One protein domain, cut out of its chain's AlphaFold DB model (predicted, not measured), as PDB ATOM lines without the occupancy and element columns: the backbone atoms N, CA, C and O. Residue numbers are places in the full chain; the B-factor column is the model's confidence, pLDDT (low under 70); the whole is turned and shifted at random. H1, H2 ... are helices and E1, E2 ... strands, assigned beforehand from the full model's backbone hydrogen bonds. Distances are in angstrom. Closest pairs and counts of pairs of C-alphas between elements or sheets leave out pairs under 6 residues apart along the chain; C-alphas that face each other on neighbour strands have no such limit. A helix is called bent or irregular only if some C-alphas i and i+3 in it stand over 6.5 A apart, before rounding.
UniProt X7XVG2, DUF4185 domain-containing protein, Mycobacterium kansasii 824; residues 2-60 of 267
ATOM      1  N   ALA A   2      14.231 -47.775  22.040       96.19
ATOM      2  CA  ALA A   2      12.920 -47.897  22.672       96.19
ATOM      3  C   ALA A   2      12.812 -49.279  23.325       96.19
ATOM      4  O   ALA A   2      13.221 -50.266  22.717       96.19
ATOM      5  N   PHE A   3      12.287 -49.322  24.540       96.00
ATOM      6  CA  PHE A   3      12.157 -50.529  25.352       96.00
ATOM      7  C   PHE A   3      10.679 -50.823  25.580       96.00
ATOM      8  O   PHE A   3       9.871 -49.893  25.563       96.00
ATOM      9  N   GLY A   4      10.341 -52.100  25.770       94.75
ATOM     10  CA  GLY A   4       9.028 -52.532  26.251       94.75
ATOM     11  C   GLY A   4       8.895 -52.322  27.759       94.75
ATOM     12  O   GLY A   4       9.409 -51.334  28.293       94.75
ATOM     13  N   ASP A   5       8.234 -53.258  28.437       92.69
ATOM     14  CA  ASP A   5       7.953 -53.192  29.872       92.69
ATOM     15  C   ASP A   5       9.171 -52.737  30.681       92.69
ATOM     16  O   ASP A   5      10.218 -53.381  30.715       92.69
ATOM     17  N   THR A   6       9.042 -51.560  31.295       94.25
ATOM     18  CA  THR A   6      10.134 -50.897  32.003       94.25
ATOM     19  C   THR A   6       9.725 -50.624  33.439       94.25
ATOM     20  O   THR A   6       8.908 -49.738  33.711       94.25
ATOM     21  N   PHE A   7      10.364 -51.320  34.369       93.56
ATOM     22  CA  PHE A   7      10.201 -51.127  35.806       93.56
ATOM     23  C   PHE A   7      11.163 -50.054  36.323       93.56
ATOM     24  O   PHE A   7      12.236 -49.838  35.765       93.56
ATOM     25  N   GLY A   8      10.722 -49.295  37.322       91.31
ATOM     26  CA  GLY A   8      11.518 -48.257  37.970       91.31
ATOM     27  C   GLY A   8      11.892 -48.689  39.376       91.31
ATOM     28  O   GLY A   8      12.443 -49.764  39.588       91.31
ATOM     29  N   TYR A   9      11.581 -47.844  40.352       88.75
ATOM     30  CA  TYR A   9      11.824 -48.166  41.749       88.75
ATOM     31  C   TYR A   9      10.882 -49.282  42.227       88.75
ATOM     32  O   TYR A   9       9.674 -49.084  42.341       88.75
ATOM     33  N   CYS A  10      11.436 -50.460  42.517       88.12
ATOM     34  CA  CYS A  10      10.646 -51.654  42.825       88.12
ATOM     35  C   CYS A  10       9.902 -51.594  44.168       88.12
ATOM     36  O   CYS A  10       8.972 -52.366  44.364       88.12
ATOM     37  N   ALA A  11      10.286 -50.708  45.093       89.75
ATOM     38  CA  ALA A  11       9.678 -50.655  46.427       89.75
ATOM     39  C   ALA A  11       8.352 -49.872  46.486       89.75
ATOM     40  O   ALA A  11       7.734 -49.805  47.545       89.75
ATOM     41  N   VAL A  12       7.906 -49.268  45.379       88.56
ATOM     42  CA  VAL A  12       6.587 -48.617  45.300       88.56
ATOM     43  C   VAL A  12       5.593 -49.472  44.524       88.56
ATOM     44  O   VAL A  12       5.976 -50.420  43.834       88.56
ATOM     45  N   ASN A  13       4.310 -49.111  44.630       85.00
ATOM     46  CA  ASN A  13       3.222 -49.825  43.974       85.00
ATOM     47  C   ASN A  13       3.499 -50.049  42.476       85.00
ATOM     48  O   ASN A  13       4.000 -49.153  41.788       85.00
ATOM     49  N   GLU A  14       3.188 -51.259  42.006       84.25
ATOM     50  CA  GLU A  14       3.396 -51.721  40.623       84.25
ATOM     51  C   GLU A  14       4.830 -51.526  40.099       84.25
ATOM     52  O   GLU A  14       5.062 -51.477  38.891       84.25
ATOM     53  N   HIS A  15       5.814 -51.377  40.994       90.12
ATOM     54  CA  HIS A  15       7.233 -51.227  40.663       90.12
ATOM     55  C   HIS A  15       7.518 -50.085  39.659       90.12
ATOM     56  O   HIS A  15       8.471 -50.144  38.877       90.12
ATOM     57  N   GLN A  16       6.673 -49.041  39.655       90.75
ATOM     58  CA  GLN A  16       6.682 -47.953  38.663       90.75
ATOM     59  C   GLN A  16       6.669 -48.439  37.207       90.75
ATOM     60  O   GLN A  16       7.365 -47.878  36.355       90.75
ATOM     61  N   TRP A  17       5.927 -49.499  36.918       93.94
ATOM     62  CA  TRP A  17       5.866 -50.068  35.584       93.94
ATOM     63  C   TRP A  17       5.306 -49.085  34.542       93.94
ATOM     64  O   TRP A  17       4.405 -48.286  34.802       93.94
ATOM     65  N   ARG A  18       5.883 -49.138  33.340       94.38
ATOM     66  CA  ARG A  18       5.435 -48.447  32.123       94.38
ATOM     67  C   ARG A  18       5.553 -49.431  30.970       94.38
ATOM     68  O   ARG A  18       6.564 -50.128  30.889       94.38
ATOM     69  N   TYR A  19       4.609 -49.403  30.031       95.31
ATOM     70  CA  TYR A  19       4.630 -50.301  28.869       95.31
ATOM     71  C   TYR A  19       5.864 -50.143  27.988       95.31
ATOM     72  O   TYR A  19       6.263 -51.065  27.287       95.31
ATOM     73  N   ASN A  20       6.420 -48.937  27.946       97.50
ATOM     74  CA  ASN A  20       7.570 -48.636  27.118       97.50
ATOM     75  C   ASN A  20       8.290 -47.393  27.606       97.50
ATOM     76  O   ASN A  20       7.687 -46.513  28.215       97.50
ATOM     77  N   THR A  21       9.576 -47.299  27.301       97.50
ATOM     78  CA  THR A  21      10.389 -46.103  27.543       97.50
ATOM     79  C   THR A  21      11.367 -45.880  26.392       97.50
ATOM     80  O   THR A  21      11.564 -46.747  25.539       97.50
ATOM     81  N   LEU A  22      11.965 -44.688  26.329       97.69
ATOM     82  CA  LEU A  22      12.958 -44.331  25.317       97.69
ATOM     83  C   LEU A  22      14.222 -43.828  25.995       97.69
ATOM     84  O   LEU A  22      14.179 -42.831  26.706       97.69
ATOM     85  N   PHE A  23      15.350 -44.450  25.670       96.69
ATOM     86  CA  PHE A  23      16.666 -43.934  26.019       96.69
ATOM     87  C   PHE A  23      17.432 -43.502  24.772       96.69
ATOM     88  O   PHE A  23      17.302 -44.083  23.686       96.69
ATOM     89  N   ARG A  24      18.242 -42.463  24.926       95.31
ATOM     90  CA  ARG A  24      19.088 -41.877  23.895       95.31
ATOM     91  C   ARG A  24      20.518 -41.870  24.395       95.31
ATOM     92  O   ARG A  24      20.787 -41.520  25.538       95.31
ATOM     93  N   SER A  25      21.416 -42.218  23.497       94.62
ATOM     94  CA  SER A  25      22.842 -42.142  23.726       94.62
ATOM     95  C   SER A  25      23.463 -41.394  22.553       94.62
ATOM     96  O   SER A  25      23.012 -41.544  21.413       94.62
ATOM     97  N   GLN A  26      24.435 -40.538  22.852       90.75
ATOM     98  CA  GLN A  26      25.329 -39.952  21.850       90.75
ATOM     99  C   GLN A  26      26.662 -40.703  21.791       90.75
ATOM    100  O   GLN A  26      27.554 -40.294  21.047       90.75
ATOM    101  N   ASP A  27      26.774 -41.774  22.575       91.50
ATOM    102  CA  ASP A  27      27.968 -42.580  22.689       91.50
ATOM    103  C   ASP A  27      28.285 -43.269  21.363       91.50
ATOM    104  O   ASP A  27      27.396 -43.688  20.610       91.50
ATOM    105  N   ARG A  28      29.573 -43.312  21.057       91.81
ATOM    106  CA  ARG A  28      30.123 -43.904  19.838       91.81
ATOM    107  C   ARG A  28      31.223 -44.903  20.141       91.81
ATOM    108  O   ARG A  28      31.594 -45.636  19.225       91.81
ATOM    109  N   ASP A  29      31.730 -44.912  21.369       91.50
ATOM    110  CA  ASP A  29      32.578 -45.984  21.848       91.50
ATOM    111  C   ASP A  29      31.665 -47.008  22.520       91.50
ATOM    112  O   ASP A  29      30.774 -46.662  23.277       91.50
ATOM    113  N   LEU A  30      31.800 -48.271  22.133       89.75
ATOM    114  CA  LEU A  30      31.049 -49.361  22.757       89.75
ATOM    115  C   LEU A  30      31.974 -50.252  23.595       89.75
ATOM    116  O   LEU A  30      31.514 -51.252  24.146       89.75
ATOM    117  N   GLY A  31      33.274 -49.931  23.658       94.44
ATOM    118  CA  GLY A  31      34.280 -50.679  24.408       94.44
ATOM    119  C   GLY A  31      34.168 -50.501  25.922       94.44
ATOM    120  O   GLY A  31      34.555 -51.403  26.663       94.44
ATOM    121  N   ASP A  32      33.603 -49.384  26.377       91.81
ATOM    122  CA  ASP A  32      33.360 -49.053  27.785       91.81
ATOM    123  C   ASP A  32      31.871 -49.126  28.185       91.81
ATOM    124  O   ASP A  32      31.521 -48.941  29.353       91.81
ATOM    125  N   GLY A  33      30.995 -49.479  27.243       91.31
ATOM    126  CA  GLY A  33      29.570 -49.687  27.466       91.31
ATOM    127  C   GLY A  33      28.708 -48.754  26.623       91.31
ATOM    128  O   GLY A  33      29.087 -48.351  25.535       91.31
ATOM    129  N   ILE A  34      27.487 -48.482  27.089       92.44
ATOM    130  CA  ILE A  34      26.608 -47.481  26.474       92.44
ATOM    131  C   ILE A  34      26.297 -46.437  27.533       92.44
ATOM    132  O   ILE A  34      25.537 -46.704  28.469       92.44
ATOM    133  N   HIS A  35      26.825 -45.228  27.364       93.62
ATOM    134  CA  HIS A  35      26.474 -44.120  28.238       93.62
ATOM    135  C   HIS A  35      25.111 -43.513  27.868       93.62
ATOM    136  O   HIS A  35      24.864 -43.114  26.725       93.62
ATOM    137  N   VAL A  36      24.214 -43.388  28.849       94.50
ATOM    138  CA  VAL A  36      22.931 -42.682  28.721       94.50
ATOM    139  C   VAL A  36      22.934 -41.501  29.682       94.50
ATOM    140  O   VAL A  36      22.943 -41.678  30.898       94.50
ATOM    141  N   ALA A  37      22.910 -40.289  29.127       93.69
ATOM    142  CA  ALA A  37      22.883 -39.064  29.917       93.69
ATOM    143  C   ALA A  37      21.583 -38.947  30.746       93.69
ATOM    144  O   ALA A  37      20.567 -39.560  30.402       93.69
ATOM    145  N   PRO A  38      21.553 -38.119  31.804       94.69
ATOM    146  CA  PRO A  38      20.321 -37.831  32.527       94.69
ATOM    147  C   PRO A  38      19.196 -37.344  31.604       94.69
ATOM    148  O   PRO A  38      19.422 -36.657  30.602       94.69
ATOM    149  N   GLY A  39      17.966 -37.729  31.939       95.12
ATOM    150  CA  GLY A  39      16.767 -37.263  31.253       95.12
ATOM    151  C   GLY A  39      16.345 -35.867  31.712       95.12
ATOM    152  O   GLY A  39      16.475 -35.532  32.886       95.12
ATOM    153  N   ASP A  40      15.805 -35.073  30.791       93.88
ATOM    154  CA  ASP A  40      15.332 -33.709  31.043       93.88
ATOM    155  C   ASP A  40      14.068 -33.438  30.209       93.88
ATOM    156  O   ASP A  40      13.998 -33.728  29.009       93.88
ATOM    157  N   ALA A  41      13.030 -32.919  30.868       92.38
ATOM    158  CA  ALA A  41      11.737 -32.639  30.257       92.38
ATOM    159  C   ALA A  41      11.809 -31.484  29.245       92.38
ATOM    160  O   ALA A  41      11.087 -31.519  28.244       92.38
ATOM    161  N   ALA A  42      12.690 -30.505  29.476       92.31
ATOM    162  CA  ALA A  42      12.865 -29.324  28.635       92.31
ATOM    163  C   ALA A  42      13.870 -29.552  27.492       92.31
ATOM    164  O   ALA A  42      13.784 -28.901  26.450       92.31
ATOM    165  N   ASN A  43      14.797 -30.502  27.642       94.31
ATOM    166  CA  ASN A  43      15.805 -30.804  26.631       94.31
ATOM    167  C   ASN A  43      15.480 -32.085  25.848       94.31
ATOM    168  O   ASN A  43      15.695 -33.204  26.314       94.31
ATOM    169  N   ARG A  44      15.063 -31.933  24.586       94.06
ATOM    170  CA  ARG A  44      14.782 -33.061  23.676       94.06
ATOM    171  C   ARG A  44      16.008 -33.892  23.267       94.06
ATOM    172  O   ARG A  44      15.853 -34.929  22.623       94.06
ATOM    173  N   TYR A  45      17.217 -33.427  23.571       94.94
ATOM    174  CA  TYR A  45      18.474 -34.143  23.336       94.94
ATOM    175  C   TYR A  45      19.010 -34.833  24.597       94.94
ATOM    176  O   TYR A  45      20.066 -35.456  24.530       94.94
ATOM    177  N   SER A  46      18.285 -34.752  25.717       95.31
ATOM    178  CA  SER A  46      18.606 -35.481  26.944       95.31
ATOM    179  C   SER A  46      18.503 -36.996  26.753       95.31
ATOM    180  O   SER A  46      17.894 -37.488  25.789       95.31
ATOM    181  N   GLY A  47      19.081 -37.758  27.683       96.06
ATOM    182  CA  GLY A  47      19.179 -39.209  27.525       96.06
ATOM    183  C   GLY A  47      17.848 -39.948  27.653       96.06
ATOM    184  O   GLY A  47      17.762 -41.102  27.254       96.06
ATOM    185  N   SER A  48      16.782 -39.300  28.122       97.00
ATOM    186  CA  SER A  48      15.431 -39.867  28.142       97.00
ATOM    187  C   SER A  48      14.379 -38.758  28.206       97.00
ATOM    188  O   SER A  48      14.589 -37.768  28.913       97.00
ATOM    189  N   PRO A  49      13.230 -38.884  27.519       96.69
ATOM    190  CA  PRO A  49      12.061 -38.089  27.855       96.69
ATOM    191  C   PRO A  49      11.579 -38.468  29.262       96.69
ATOM    192  O   PRO A  49      11.261 -39.625  29.529       96.69
ATOM    193  N   VAL A  50      11.469 -37.493  30.159       96.19
ATOM    194  CA  VAL A  50      11.091 -37.732  31.561       96.19
ATOM    195  C   VAL A  50       9.770 -37.067  31.924       96.19
ATOM    196  O   VAL A  50       9.384 -36.061  31.328       96.19
ATOM    197  N   ARG A  51       9.061 -37.646  32.902       90.69
ATOM    198  CA  ARG A  51       7.889 -37.018  33.542       90.69
ATOM    199  C   ARG A  51       8.323 -36.098  34.685       90.69
ATOM    200  O   ARG A  51       7.738 -35.044  34.883       90.69
ATOM    201  N   GLN A  52       9.345 -36.527  35.416       90.19
ATOM    202  CA  GLN A  52       9.996 -35.832  36.525       90.19
ATOM    203  C   GLN A  52      11.453 -36.328  36.614       90.19
ATOM    204  O   GLN A  52      11.753 -37.381  36.036       90.19
ATOM    205  N   PRO A  53      12.358 -35.623  37.317       88.56
ATOM    206  CA  PRO A  53      13.736 -36.079  37.497       88.56
ATOM    207  C   PRO A  53      13.807 -37.539  37.967       88.56
ATOM    208  O   PRO A  53      13.052 -37.957  38.843       88.56
ATOM    209  N   GLY A  54      14.679 -38.328  37.333       88.56
ATOM    210  CA  GLY A  54      14.843 -39.755  37.635       88.56
ATOM    211  C   GLY A  54      13.715 -40.676  37.144       88.56
ATOM    212  O   GLY A  54      13.757 -41.869  37.428       88.56
ATOM    213  N   PHE A  55      12.720 -40.173  36.400       93.19
ATOM    214  CA  PHE A  55      11.589 -40.975  35.925       93.19
ATOM    215  C   PHE A  55      11.366 -40.821  34.414       93.19
ATOM    216  O   PHE A  55      10.702 -39.882  33.955       93.19
ATOM    217  N   SER A  56      11.878 -41.781  33.638       95.56
ATOM    218  CA  SER A  56      11.580 -41.915  32.205       95.56
ATOM    219  C   SER A  56      10.075 -42.053  31.990       95.56
ATOM    220  O   SER A  56       9.409 -42.861  32.639       95.56
ATOM    221  N   LYS A  57       9.521 -41.250  31.082       95.06
ATOM    222  CA  LYS A  57       8.092 -41.288  30.770       95.06
ATOM    223  C   LYS A  57       7.782 -42.414  29.789       95.06
ATOM    224  O   LYS A  57       8.618 -42.774  28.958       95.06
ATOM    225  N   GLN A  58       6.548 -42.906  29.843       96.56
ATOM    226  CA  GLN A  58       6.031 -43.758  28.783       96.56
ATOM    227  C   GLN A  58       5.877 -42.950  27.497       96.56
ATOM    228  O   GLN A  58       5.262 -41.882  27.520       96.56
ATOM    229  N   ILE A  59       6.453 -43.430  26.393       96.88
ATOM    230  CA  ILE A  59       6.461 -42.671  25.140       96.88
ATOM    231  C   ILE A  59       5.246 -42.957  24.264       96.88
ATOM    232  O   ILE A  59       4.756 -42.042  23.620       96.88
ATOM    233  N   ILE A  60       4.720 -44.181  24.267       97.19
ATOM    234  CA  ILE A  60       3.528 -44.566  23.509       97.19
ATOM    235  C   ILE A  60       2.457 -45.000  24.506       97.19
ATOM    236  O   ILE A  60       2.592 -46.016  25.192       97.19
TER     237      ILE A  60
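AT A GLANCE: This is residues 2 to 60 of the 267 residues of the protein "DUF4185 domain-containing protein" of Mycobacterium kansasii 824 (UniProt X7XVG2). This is a domain of little regular structure, a chain of loops with a short helix, H1, at one end of its longest axis and a loop whose tip, residues 28 to 33, sticks out at the other. Near the end of the printed part, the short strand E1 and residues 55 to 56 fold back side by side. The 59 printed residues hold H1, then E1, a mixed class with only 7 residues in named elements. The whole is only just compact, close to loose, with a radius of gyration of the C-alphas of 12.2 A and spans of 37 by 26 by 20 A.

HOW THE PARTS SIT: Residues 2 to 3 pair with residues 21 to 22, antiparallel. H1, residues 13 to 16, is apart from E1, residues 50 to 52. E1 pairs with no named strand, but pairs with residues 55 to 56, antiparallel. H1 is too short for any O i to N i+4 pair; its one O i to N i+3 pair is within hydrogen-bond range.

IN THESE COORDINATES: H1 begins at C-alpha 13 (3.222, -49.825, 43.974) and is only just irregular, its C-alphas 13 and 16 being 6.6 A apart. E1 measures 5.4 A and ends at C-alpha 52 (9.996, -35.832, 36.525).

THE WHOLE: The C-alphas farthest apart, of Asn 13 and Asp 29, are 37.0 A apart. The link from H1 to E1 is long, with 33 residues. The printed part has no cut, and no printed residue is under 70 in pLDDT.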